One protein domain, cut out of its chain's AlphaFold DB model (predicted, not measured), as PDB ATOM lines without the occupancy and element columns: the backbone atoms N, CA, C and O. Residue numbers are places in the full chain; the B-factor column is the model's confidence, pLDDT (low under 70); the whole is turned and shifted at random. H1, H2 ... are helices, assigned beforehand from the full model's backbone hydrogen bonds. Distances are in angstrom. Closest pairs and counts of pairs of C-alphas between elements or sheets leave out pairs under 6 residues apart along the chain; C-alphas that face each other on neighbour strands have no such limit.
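What this domain is: This is residues 68 to 128 of the 131 residues of an uncharacterized protein of Flavobacterium sp. (UniProt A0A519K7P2). Two helices, H1 and H2, pack together as a V that narrows toward their last residues, and residues 84 to 94 between them fold back from the narrow end to the open end. Beyond the narrow end, after residues 111 to 113, comes a third helix, H3, an arm whose residues 118 to 126 stick out, as do residues 127 and 128 after them. The printed part has 61 residues with three named helices, in the order H1, H2, H3, and no named strand; the class is all helix. The whole is loose, with a radius of gyration of the C-alphas of 14.0 A, and spans 43 by 21 by 17 A.

How they stand to each other: H1, residues 72 to 83, touches H2, residues 95 to 110; the closest C-alphas are those of Gly 82 and Tyr 109, 4.2 A apart. They run the same way at a steep tilt of 47 degrees, centre to centre 8.9 A. H3, residues 114 to 126, is apart from both H1 and H2. In H1 and H2 every O i to N i+4 pair is within hydrogen-bond range; in H3 8 of 9 are.

Where its parts are: H1 begins at C-alpha 72 (189.184, 132.134, 72.373) and measures 16.4 A from first to last C-alpha. H2, the longest helix with 16 residues, measures 22.4 A and ends at C-alpha 110 (170.628, 131.628, 76.671). H3 measures 18.8 A and ends at C-alpha 126 (162.821, 108.105, 63.353).

The domain as a whole: The two C-alphas farthest apart are those of His 96 and Glu 126, at 43.9 A. Without residues 118 to 128, which stand free, the body spans 35 by 17 by 13 A. The link from H1 to H2 is long, with 11 residues, and that from H2 to H3 is tight, with 3. The printed part has no cut. The mean pLDDT of the printed part is 82.1; the model's confidence is low, under 70, at residues 111 to 123.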
ATOM      1  N   LEU A  68     196.118 125.374  83.165       92.19
ATOM      2  CA  LEU A  68     195.356 125.365  81.922       92.19
ATOM      3  C   LEU A  68     195.235 126.786  81.383       92.19
ATOM      4  O   LEU A  68     194.793 127.684  82.095       92.19
ATOM      5  N   ILE A  69     195.567 126.989  80.107       93.31
ATOM      6  CA  ILE A  69     195.408 128.284  79.438       93.31
ATOM      7  C   ILE A  69     194.112 128.306  78.632       93.31
ATOM      8  O   ILE A  69     193.918 127.531  77.695       93.31
ATOM      9  N   LEU A  70     193.241 129.254  78.963       93.81
ATOM     10  CA  LEU A  70     192.068 129.593  78.175       93.81
ATOM     11  C   LEU A  70     192.453 130.390  76.935       93.81
ATOM     12  O   LEU A  70     193.186 131.382  76.997       93.81
ATOM     13  N   THR A  71     191.878 129.961  75.818       94.81
ATOM     14  CA  THR A  71     191.971 130.597  74.507       94.81
ATOM     15  C   THR A  71     190.571 130.926  74.002       94.81
ATOM     16  O   THR A  71     189.589 130.338  74.464       94.81
ATOM     17  N   SER A  72     190.465 131.822  73.019       92.81
ATOM     18  CA  SER A  72     189.184 132.134  72.373       92.81
ATOM     19  C   SER A  72     188.501 130.882  71.824       92.81
ATOM     20  O   SER A  72     187.317 130.689  72.067       92.81
ATOM     21  N   LYS A  73     189.269 129.975  71.202       93.69
ATOM     22  CA  LYS A  73     188.759 128.690  70.706       93.69
ATOM     23  C   LYS A  73     188.129 127.857  71.825       93.69
ATOM     24  O   LYS A  73     187.031 127.342  71.671       93.69
ATOM     25  N   LYS A  74     188.791 127.760  72.984       94.06
ATOM     26  CA  LYS A  74     188.246 127.006  74.122       94.06
ATOM     27  C   LYS A  74     186.969 127.651  74.678       94.06
ATOM     28  O   LYS A  74     186.054 126.947  75.086       94.06
ATOM     29  N   LEU A  75     186.886 128.981  74.675       93.69
ATOM     30  CA  LEU A  75     185.673 129.709  75.070       93.69
ATOM     31  C   LEU A  75     184.515 129.522  74.081       93.69
ATOM     32  O   LEU A  75     183.363 129.458  74.507       93.69
ATOM     33  N   GLU A  76     184.804 129.419  72.784       93.75
ATOM     34  CA  GLU A  76     183.816 129.063  71.760       93.75
ATOM     35  C   GLU A  76     183.293 127.641  71.977       93.75
ATOM     36  O   GLU A  76     182.083 127.454  72.010       93.75
ATOM     37  N   GLU A  77     184.171 126.672  72.256       94.06
ATOM     38  CA  GLU A  77     183.759 125.309  72.626       94.06
ATOM     39  C   GLU A  77     182.820 125.318  73.845       94.06
ATOM     40  O   GLU A  77     181.759 124.707  73.810       94.06
ATOM     41  N   PHE A  78     183.145 126.070  74.905       93.25
ATOM     42  CA  PHE A  78     182.248 126.211  76.061       93.25
ATOM     43  C   PHE A  78     180.918 126.893  75.722       93.25
ATOM     44  O   PHE A  78     179.909 126.603  76.359       93.25
ATOM     45  N   THR A  79     180.902 127.792  74.739       92.62
ATOM     46  CA  THR A  79     179.661 128.413  74.260       92.62
ATOM     47  C   THR A  79     178.794 127.369  73.558       92.62
ATOM     48  O   THR A  79     177.629 127.241  73.911       92.62
ATOM     49  N   MET A  80     179.378 126.559  72.669       91.75
ATOM     50  CA  MET A  80     178.685 125.466  71.973       91.75
ATOM     51  C   MET A  80     178.133 124.417  72.946       91.75
ATOM     52  O   MET A  80     177.015 123.948  72.772       91.75
ATOM     53  N   LEU A  81     178.877 124.082  74.008       90.50
ATOM     54  CA  LEU A  81     178.365 123.198  75.064       90.50
ATOM     55  C   LEU A  81     177.109 123.779  75.723       90.50
ATOM     56  O   LEU A  81     176.158 123.046  75.972       90.50
ATOM     57  N   GLY A  82     177.094 125.092  75.966       87.19
ATOM     58  CA  GLY A  82     175.918 125.789  76.475       87.19
ATOM     59  C   GLY A  82     174.744 125.748  75.497       87.19
ATOM     60  O   GLY A  82     173.629 125.467  75.920       87.19
ATOM     61  N   GLU A  83     174.996 125.984  74.207       87.62
ATOM     62  CA  GLU A  83     173.983 125.904  73.137       87.62
ATOM     63  C   GLU A  83     173.401 124.498  72.976       87.62
ATOM     64  O   GLU A  83     172.252 124.376  72.579       87.62
ATOM     65  N   ALA A  84     174.162 123.455  73.308       84.94
ATOM     66  CA  ALA A  84     173.724 122.060  73.277       84.94
ATOM     67  C   ALA A  84     173.176 121.554  74.628       84.94
ATOM     68  O   ALA A  84     172.921 120.364  74.783       84.94
ATOM     69  N   GLY A  85     173.083 122.415  75.651       83.38
ATOM     70  CA  GLY A  85     172.629 122.021  76.990       83.38
ATOM     71  C   GLY A  85     173.552 121.035  77.729       83.38
ATOM     72  O   GLY A  85     173.148 120.453  78.738       83.38
ATOM     73  N   ILE A  86     174.793 120.841  77.270       85.62
ATOM     74  CA  ILE A  86     175.737 119.864  77.829       85.62
ATOM     75  C   ILE A  86     176.348 120.407  79.129       85.62
ATOM     76  O   ILE A  86     176.902 121.507  79.115       85.62
ATOM     77  N   PRO A  87     176.354 119.641  80.240       86.69
ATOM     78  CA  PRO A  87     176.917 120.090  81.510       86.69
ATOM     79  C   PRO A  87     178.353 120.618  81.399       86.69
ATOM     80  O   PRO A  87     179.235 119.997  80.803       86.69
ATOM     81  N   LEU A  88     178.600 121.761  82.039       86.75
ATOM     82  CA  LEU A  88     179.917 122.382  82.067       86.75
ATOM     83  C   LEU A  88     180.894 121.574  82.938       86.75
ATOM     84  O   LEU A  88     180.685 121.443  84.142       86.75
ATOM     85  N   ASN A  89     182.006 121.127  82.348       88.88
ATOM     86  CA  ASN A  89     183.167 120.629  83.086       88.88
ATOM     87  C   ASN A  89     184.272 121.700  83.117       88.88
ATOM     88  O   ASN A  89     184.887 122.000  82.090       88.88
ATOM     89  N   ASP A  90     184.515 122.277  84.295       87.56
ATOM     90  CA  ASP A  90     185.505 123.333  84.526       87.56
ATOM     91  C   ASP A  90     186.624 122.922  85.508       87.56
ATOM     92  O   ASP A  90     187.275 123.774  86.131       87.56
ATOM     93  N   GLU A  91     186.863 121.618  85.660       92.62
ATOM     94  CA  GLU A  91     187.953 121.103  86.488       92.62
ATOM     95  C   GLU A  91     189.328 121.579  85.994       92.62
ATOM     96  O   GLU A  91     189.579 121.732  84.799       92.62
ATOM     97  N   GLY A  92     190.228 121.866  86.938       90.31
ATOM     98  CA  GLY A  92     191.585 122.349  86.650       90.31
ATOM     99  C   GLY A  92     191.699 123.833  86.279       90.31
ATOM    100  O   GLY A  92     192.806 124.365  86.265       90.31
ATOM    101  N   TYR A  93     190.593 124.542  86.030       93.38
ATOM    102  CA  TYR A  93     190.630 125.989  85.802       93.38
ATOM    103  C   TYR A  93     190.650 126.783  87.114       93.38
ATOM    104  O   TYR A  93     189.979 126.449  88.093       93.38
ATOM    105  N   SER A  94     191.381 127.899  87.121       92.44
ATOM    106  CA  SER A  94     191.408 128.832  88.251       92.44
ATOM    107  C   SER A  94     190.058 129.529  88.465       92.44
ATOM    108  O   SER A  94     189.211 129.610  87.576       92.44
ATOM    109  N   ARG A  95     189.858 130.128  89.645       90.81
ATOM    110  CA  ARG A  95     188.618 130.854  89.980       90.81
ATOM    111  C   ARG A  95     188.263 131.962  88.974       90.81
ATOM    112  O   ARG A  95     187.090 132.128  88.630       90.81
ATOM    113  N   HIS A  96     189.258 132.721  88.506       91.38
ATOM    114  CA  HIS A  96     189.051 133.759  87.488       91.38
ATOM    115  C   HIS A  96     188.557 133.138  86.183       91.38
ATOM    116  O   HIS A  96     187.532 133.542  85.639       91.38
ATOM    117  N   GLN A  97     189.247 132.093  85.736       94.06
ATOM    118  CA  GLN A  97     188.942 131.373  84.508       94.06
ATOM    119  C   GLN A  97     187.536 130.772  84.520       94.06
ATOM    120  O   GLN A  97     186.795 130.973  83.564       94.06
ATOM    121  N   LYS A  98     187.117 130.146  85.624       94.31
ATOM    122  CA  LYS A  98     185.748 129.630  85.796       94.31
ATOM    123  C   LYS A  98     184.690 130.724  85.637       94.31
ATOM    124  O   LYS A  98     183.672 130.521  84.986       94.31
ATOM    125  N   THR A  99     184.961 131.924  86.151       92.25
ATOM    126  CA  THR A  99     184.058 133.079  85.995       92.25
ATOM    127  C   THR A  99     183.940 133.511  84.528       92.25
ATOM    128  O   THR A  99     182.851 133.857  84.064       92.25
ATOM    129  N   VAL A 100     185.051 133.487  83.784       93.25
ATOM    130  CA  VAL A 100     185.058 133.781  82.345       93.25
ATOM    131  C   VAL A 100     184.317 132.685  81.576       93.25
ATOM    132  O   VAL A 100     183.396 133.007  80.831       93.25
ATOM    133  N   ILE A 101     184.649 131.411  81.803       94.31
ATOM    134  CA  ILE A 101     184.003 130.247  81.180       94.31
ATOM    135  C   ILE A 101     182.488 130.302  81.377       94.31
ATOM    136  O   ILE A 101     181.741 130.247  80.405       94.31
ATOM    137  N   PHE A 102     182.030 130.495  82.615       91.50
ATOM    138  CA  PHE A 102     180.607 130.522  82.944       91.50
ATOM    139  C   PHE A 102     179.843 131.611  82.180       91.50
ATOM    140  O   PHE A 102     178.703 131.402  81.769       91.50
ATOM    141  N   ARG A 103     180.467 132.770  81.933       90.69
ATOM    142  CA  ARG A 103     179.864 133.843  81.130       90.69
ATOM    143  C   ARG A 103     179.649 133.420  79.675       90.69
ATOM    144  O   ARG A 103     178.613 133.750  79.106       90.69
ATOM    145  N   TYR A 104     180.619 132.730  79.083       91.12
ATOM    146  CA  TYR A 104     180.538 132.252  77.700       91.12
ATOM    147  C   TYR A 104     179.560 131.085  77.568       91.12
ATOM    148  O   TYR A 104     178.668 131.132  76.729       91.12
ATOM    149  N   TYR A 105     179.637 130.117  78.480       91.25
ATOM    150  CA  TYR A 105     178.688 129.011  78.563       91.25
ATOM    151  C   TYR A 105     177.239 129.506  78.677       91.25
ATOM    152  O   TYR A 105     176.383 129.118  77.888       91.25
ATOM    153  N   ARG A 106     176.958 130.449  79.591       85.81
ATOM    154  CA  ARG A 106     175.612 131.030  79.741       85.81
ATOM    155  C   ARG A 106     175.120 131.774  78.509       85.81
ATOM    156  O   ARG A 106     173.914 131.842  78.311       85.81
ATOM    157  N   ARG A 107     176.017 132.374  77.725       85.81
ATOM    158  CA  ARG A 107     175.639 133.034  76.472       85.81
ATOM    159  C   ARG A 107     175.124 132.010  75.465       85.81
ATOM    160  O   ARG A 107     174.114 132.279  74.835       85.81
ATOM    161  N   GLY A 108     175.796 130.866  75.359       80.81
ATOM    162  CA  GLY A 108     175.324 129.756  74.540       80.81
ATOM    163  C   GLY A 108     174.011 129.181  75.061       80.81
ATOM    164  O   GLY A 108     173.038 129.092  74.328       80.81
ATOM    165  N   TYR A 109     173.937 128.929  76.369       74.44
ATOM    166  CA  TYR A 109     172.726 128.417  77.014       74.44
ATOM    167  C   TYR A 109     171.517 129.355  76.888       74.44
ATOM    168  O   TYR A 109     170.389 128.906  76.775       74.44
ATOM    169  N   ALA A 110     171.718 130.674  76.886       70.88
ATOM    170  CA  ALA A 110     170.628 131.628  76.671       70.88
ATOM    171  C   ALA A 110     170.077 131.607  75.232       70.88
ATOM    172  O   ALA A 110     168.962 132.067  75.015       70.88
ATOM    173  N   ASN A 111     170.854 131.091  74.276       61.31
ATOM    174  CA  ASN A 111     170.435 130.858  72.895       61.31
ATOM    175  C   ASN A 111     169.946 129.418  72.670       61.31
ATOM    176  O   ASN A 111     169.623 129.070  71.538       61.31
ATOM    177  N   HIS A 112     169.936 128.584  73.712       56.97
ATOM    178  CA  HIS A 112     169.458 127.212  73.636       56.97
ATOM    179  C   HIS A 112     167.945 127.224  73.407       56.97
ATOM    180  O   HIS A 112     167.172 127.588  74.295       56.97
ATOM    181  N   ASP A 113     167.540 126.876  72.190       56.50
ATOM    182  CA  ASP A 113     166.147 126.682  71.817       56.50
ATOM    183  C   ASP A 113     165.761 125.233  72.134       56.50
ATOM    184  O   ASP A 113     166.111 124.304  71.404       56.50
ATOM    185  N   THR A 114     165.060 125.033  73.250       56.22
ATOM    186  CA  THR A 114     164.622 123.705  73.708       56.22
ATOM    187  C   THR A 114     163.740 122.977  72.690       56.22
ATOM    188  O   THR A 114     163.637 121.753  72.744       56.22
ATOM    189  N   ASP A 115     163.131 123.701  71.746       54.66
ATOM    190  CA  ASP A 115     162.263 123.119  70.723       54.66
ATOM    191  C   ASP A 115     163.067 122.479  69.569       54.66
ATOM    192  O   ASP A 115     162.589 121.534  68.934       54.66
ATOM    193  N   GLN A 116     164.311 122.918  69.319       52.56
ATOM    194  CA  GLN A 116     165.177 122.321  68.290       52.56
ATOM    195  C   GLN A 116     165.739 120.957  68.705       52.56
ATOM    196  O   GLN A 116     165.829 120.052  67.872       52.56
ATOM    197  N   ASP A 117     166.044 120.772  69.988       50.88
ATOM    198  CA  ASP A 117     166.544 119.493  70.499       50.88
ATOM    199  C   ASP A 117     165.475 118.402  70.460       50.88
ATOM    200  O   ASP A 117     165.770 117.263  70.096       50.88
ATOM    201  N   ILE A 118     164.211 118.754  70.726       56.28
ATOM    202  CA  ILE A 118     163.075 117.843  70.525       56.28
ATOM    203  C   ILE A 118     163.034 117.383  69.062       56.28
ATOM    204  O   ILE A 118     162.823 116.201  68.792       56.28
ATOM    205  N   SER A 119     163.296 118.284  68.111       56.78
ATOM    206  CA  SER A 119     163.291 117.955  66.685       56.78
ATOM    207  C   SER A 119     164.434 117.017  66.283       56.78
ATOM    208  O   SER A 119     164.196 116.099  65.498       56.78
ATOM    209  N   LEU A 120     165.647 117.195  66.819       63.88
ATOM    210  CA  LEU A 120     166.780 116.314  66.523       63.88
ATOM    211  C   LEU A 120     166.630 114.941  67.187       63.88
ATOM    212  O   LEU A 120     166.869 113.931  66.532       63.88
ATOM    213  N   TYR A 121     166.188 114.885  68.447       64.94
ATOM    214  CA  TYR A 121     165.890 113.618  69.122       64.94
ATOM    215  C   TYR A 121     164.821 112.819  68.373       64.94
ATOM    216  O   TYR A 121     164.994 111.622  68.153       64.94
ATOM    217  N   LEU A 122     163.744 113.477  67.930       63.81
ATOM    218  CA  LEU A 122     162.702 112.836  67.126       63.81
ATOM    219  C   LEU A 122     163.240 112.355  65.772       63.81
ATOM    220  O   LEU A 122     162.950 111.230  65.378       63.81
ATOM    221  N   LEU A 123     164.071 113.152  65.094       69.81
ATOM    222  CA  LEU A 123     164.688 112.773  63.819       69.81
ATOM    223  C   LEU A 123     165.636 111.570  63.971       69.81
ATOM    224  O   LEU A 123     165.643 110.672  63.131       69.81
ATOM    225  N   LEU A 124     166.450 111.540  65.027       75.00
ATOM    226  CA  LEU A 124     167.370 110.434  65.306       75.00
ATOM    227  C   LEU A 124     166.603 109.151  65.651       75.00
ATOM    228  O   LEU A 124     166.917 108.094  65.102       75.00
ATOM    229  N   ALA A 125     165.540 109.264  66.452       74.25
ATOM    230  CA  ALA A 125     164.645 108.156  66.771       74.25
ATOM    231  C   ALA A 125     163.905 107.622  65.529       74.25
ATOM    232  O   ALA A 125     163.826 106.408  65.338       74.25
ATOM    233  N   GLU A 126     163.425 108.498  64.638       76.38
ATOM    234  CA  GLU A 126     162.821 108.105  63.353       76.38
ATOM    235  C   GLU A 126     163.807 107.366  62.435       76.38
ATOM    236  O   GLU A 126     163.404 106.490  61.670       76.38
ATOM    237  N   ASN A 127     165.103 107.676  62.533       80.31
ATOM    238  CA  ASN A 127     166.166 106.996  61.791       80.31
ATOM    239  C   ASN A 127     166.759 105.783  62.538       80.31
ATOM    240  O   ASN A 127     167.717 105.178  62.055       80.31
ATOM    241  N   GLY A 128     166.189 105.399  63.686       73.19
ATOM    242  CA  GLY A 128     166.597 104.221  64.458       73.19
ATOM    243  C   GLY A 128     167.947 104.357  65.170       73.19
ATOM    244  O   GLY A 128     168.594 103.346  65.439       73.19
TER     245      GLY A 128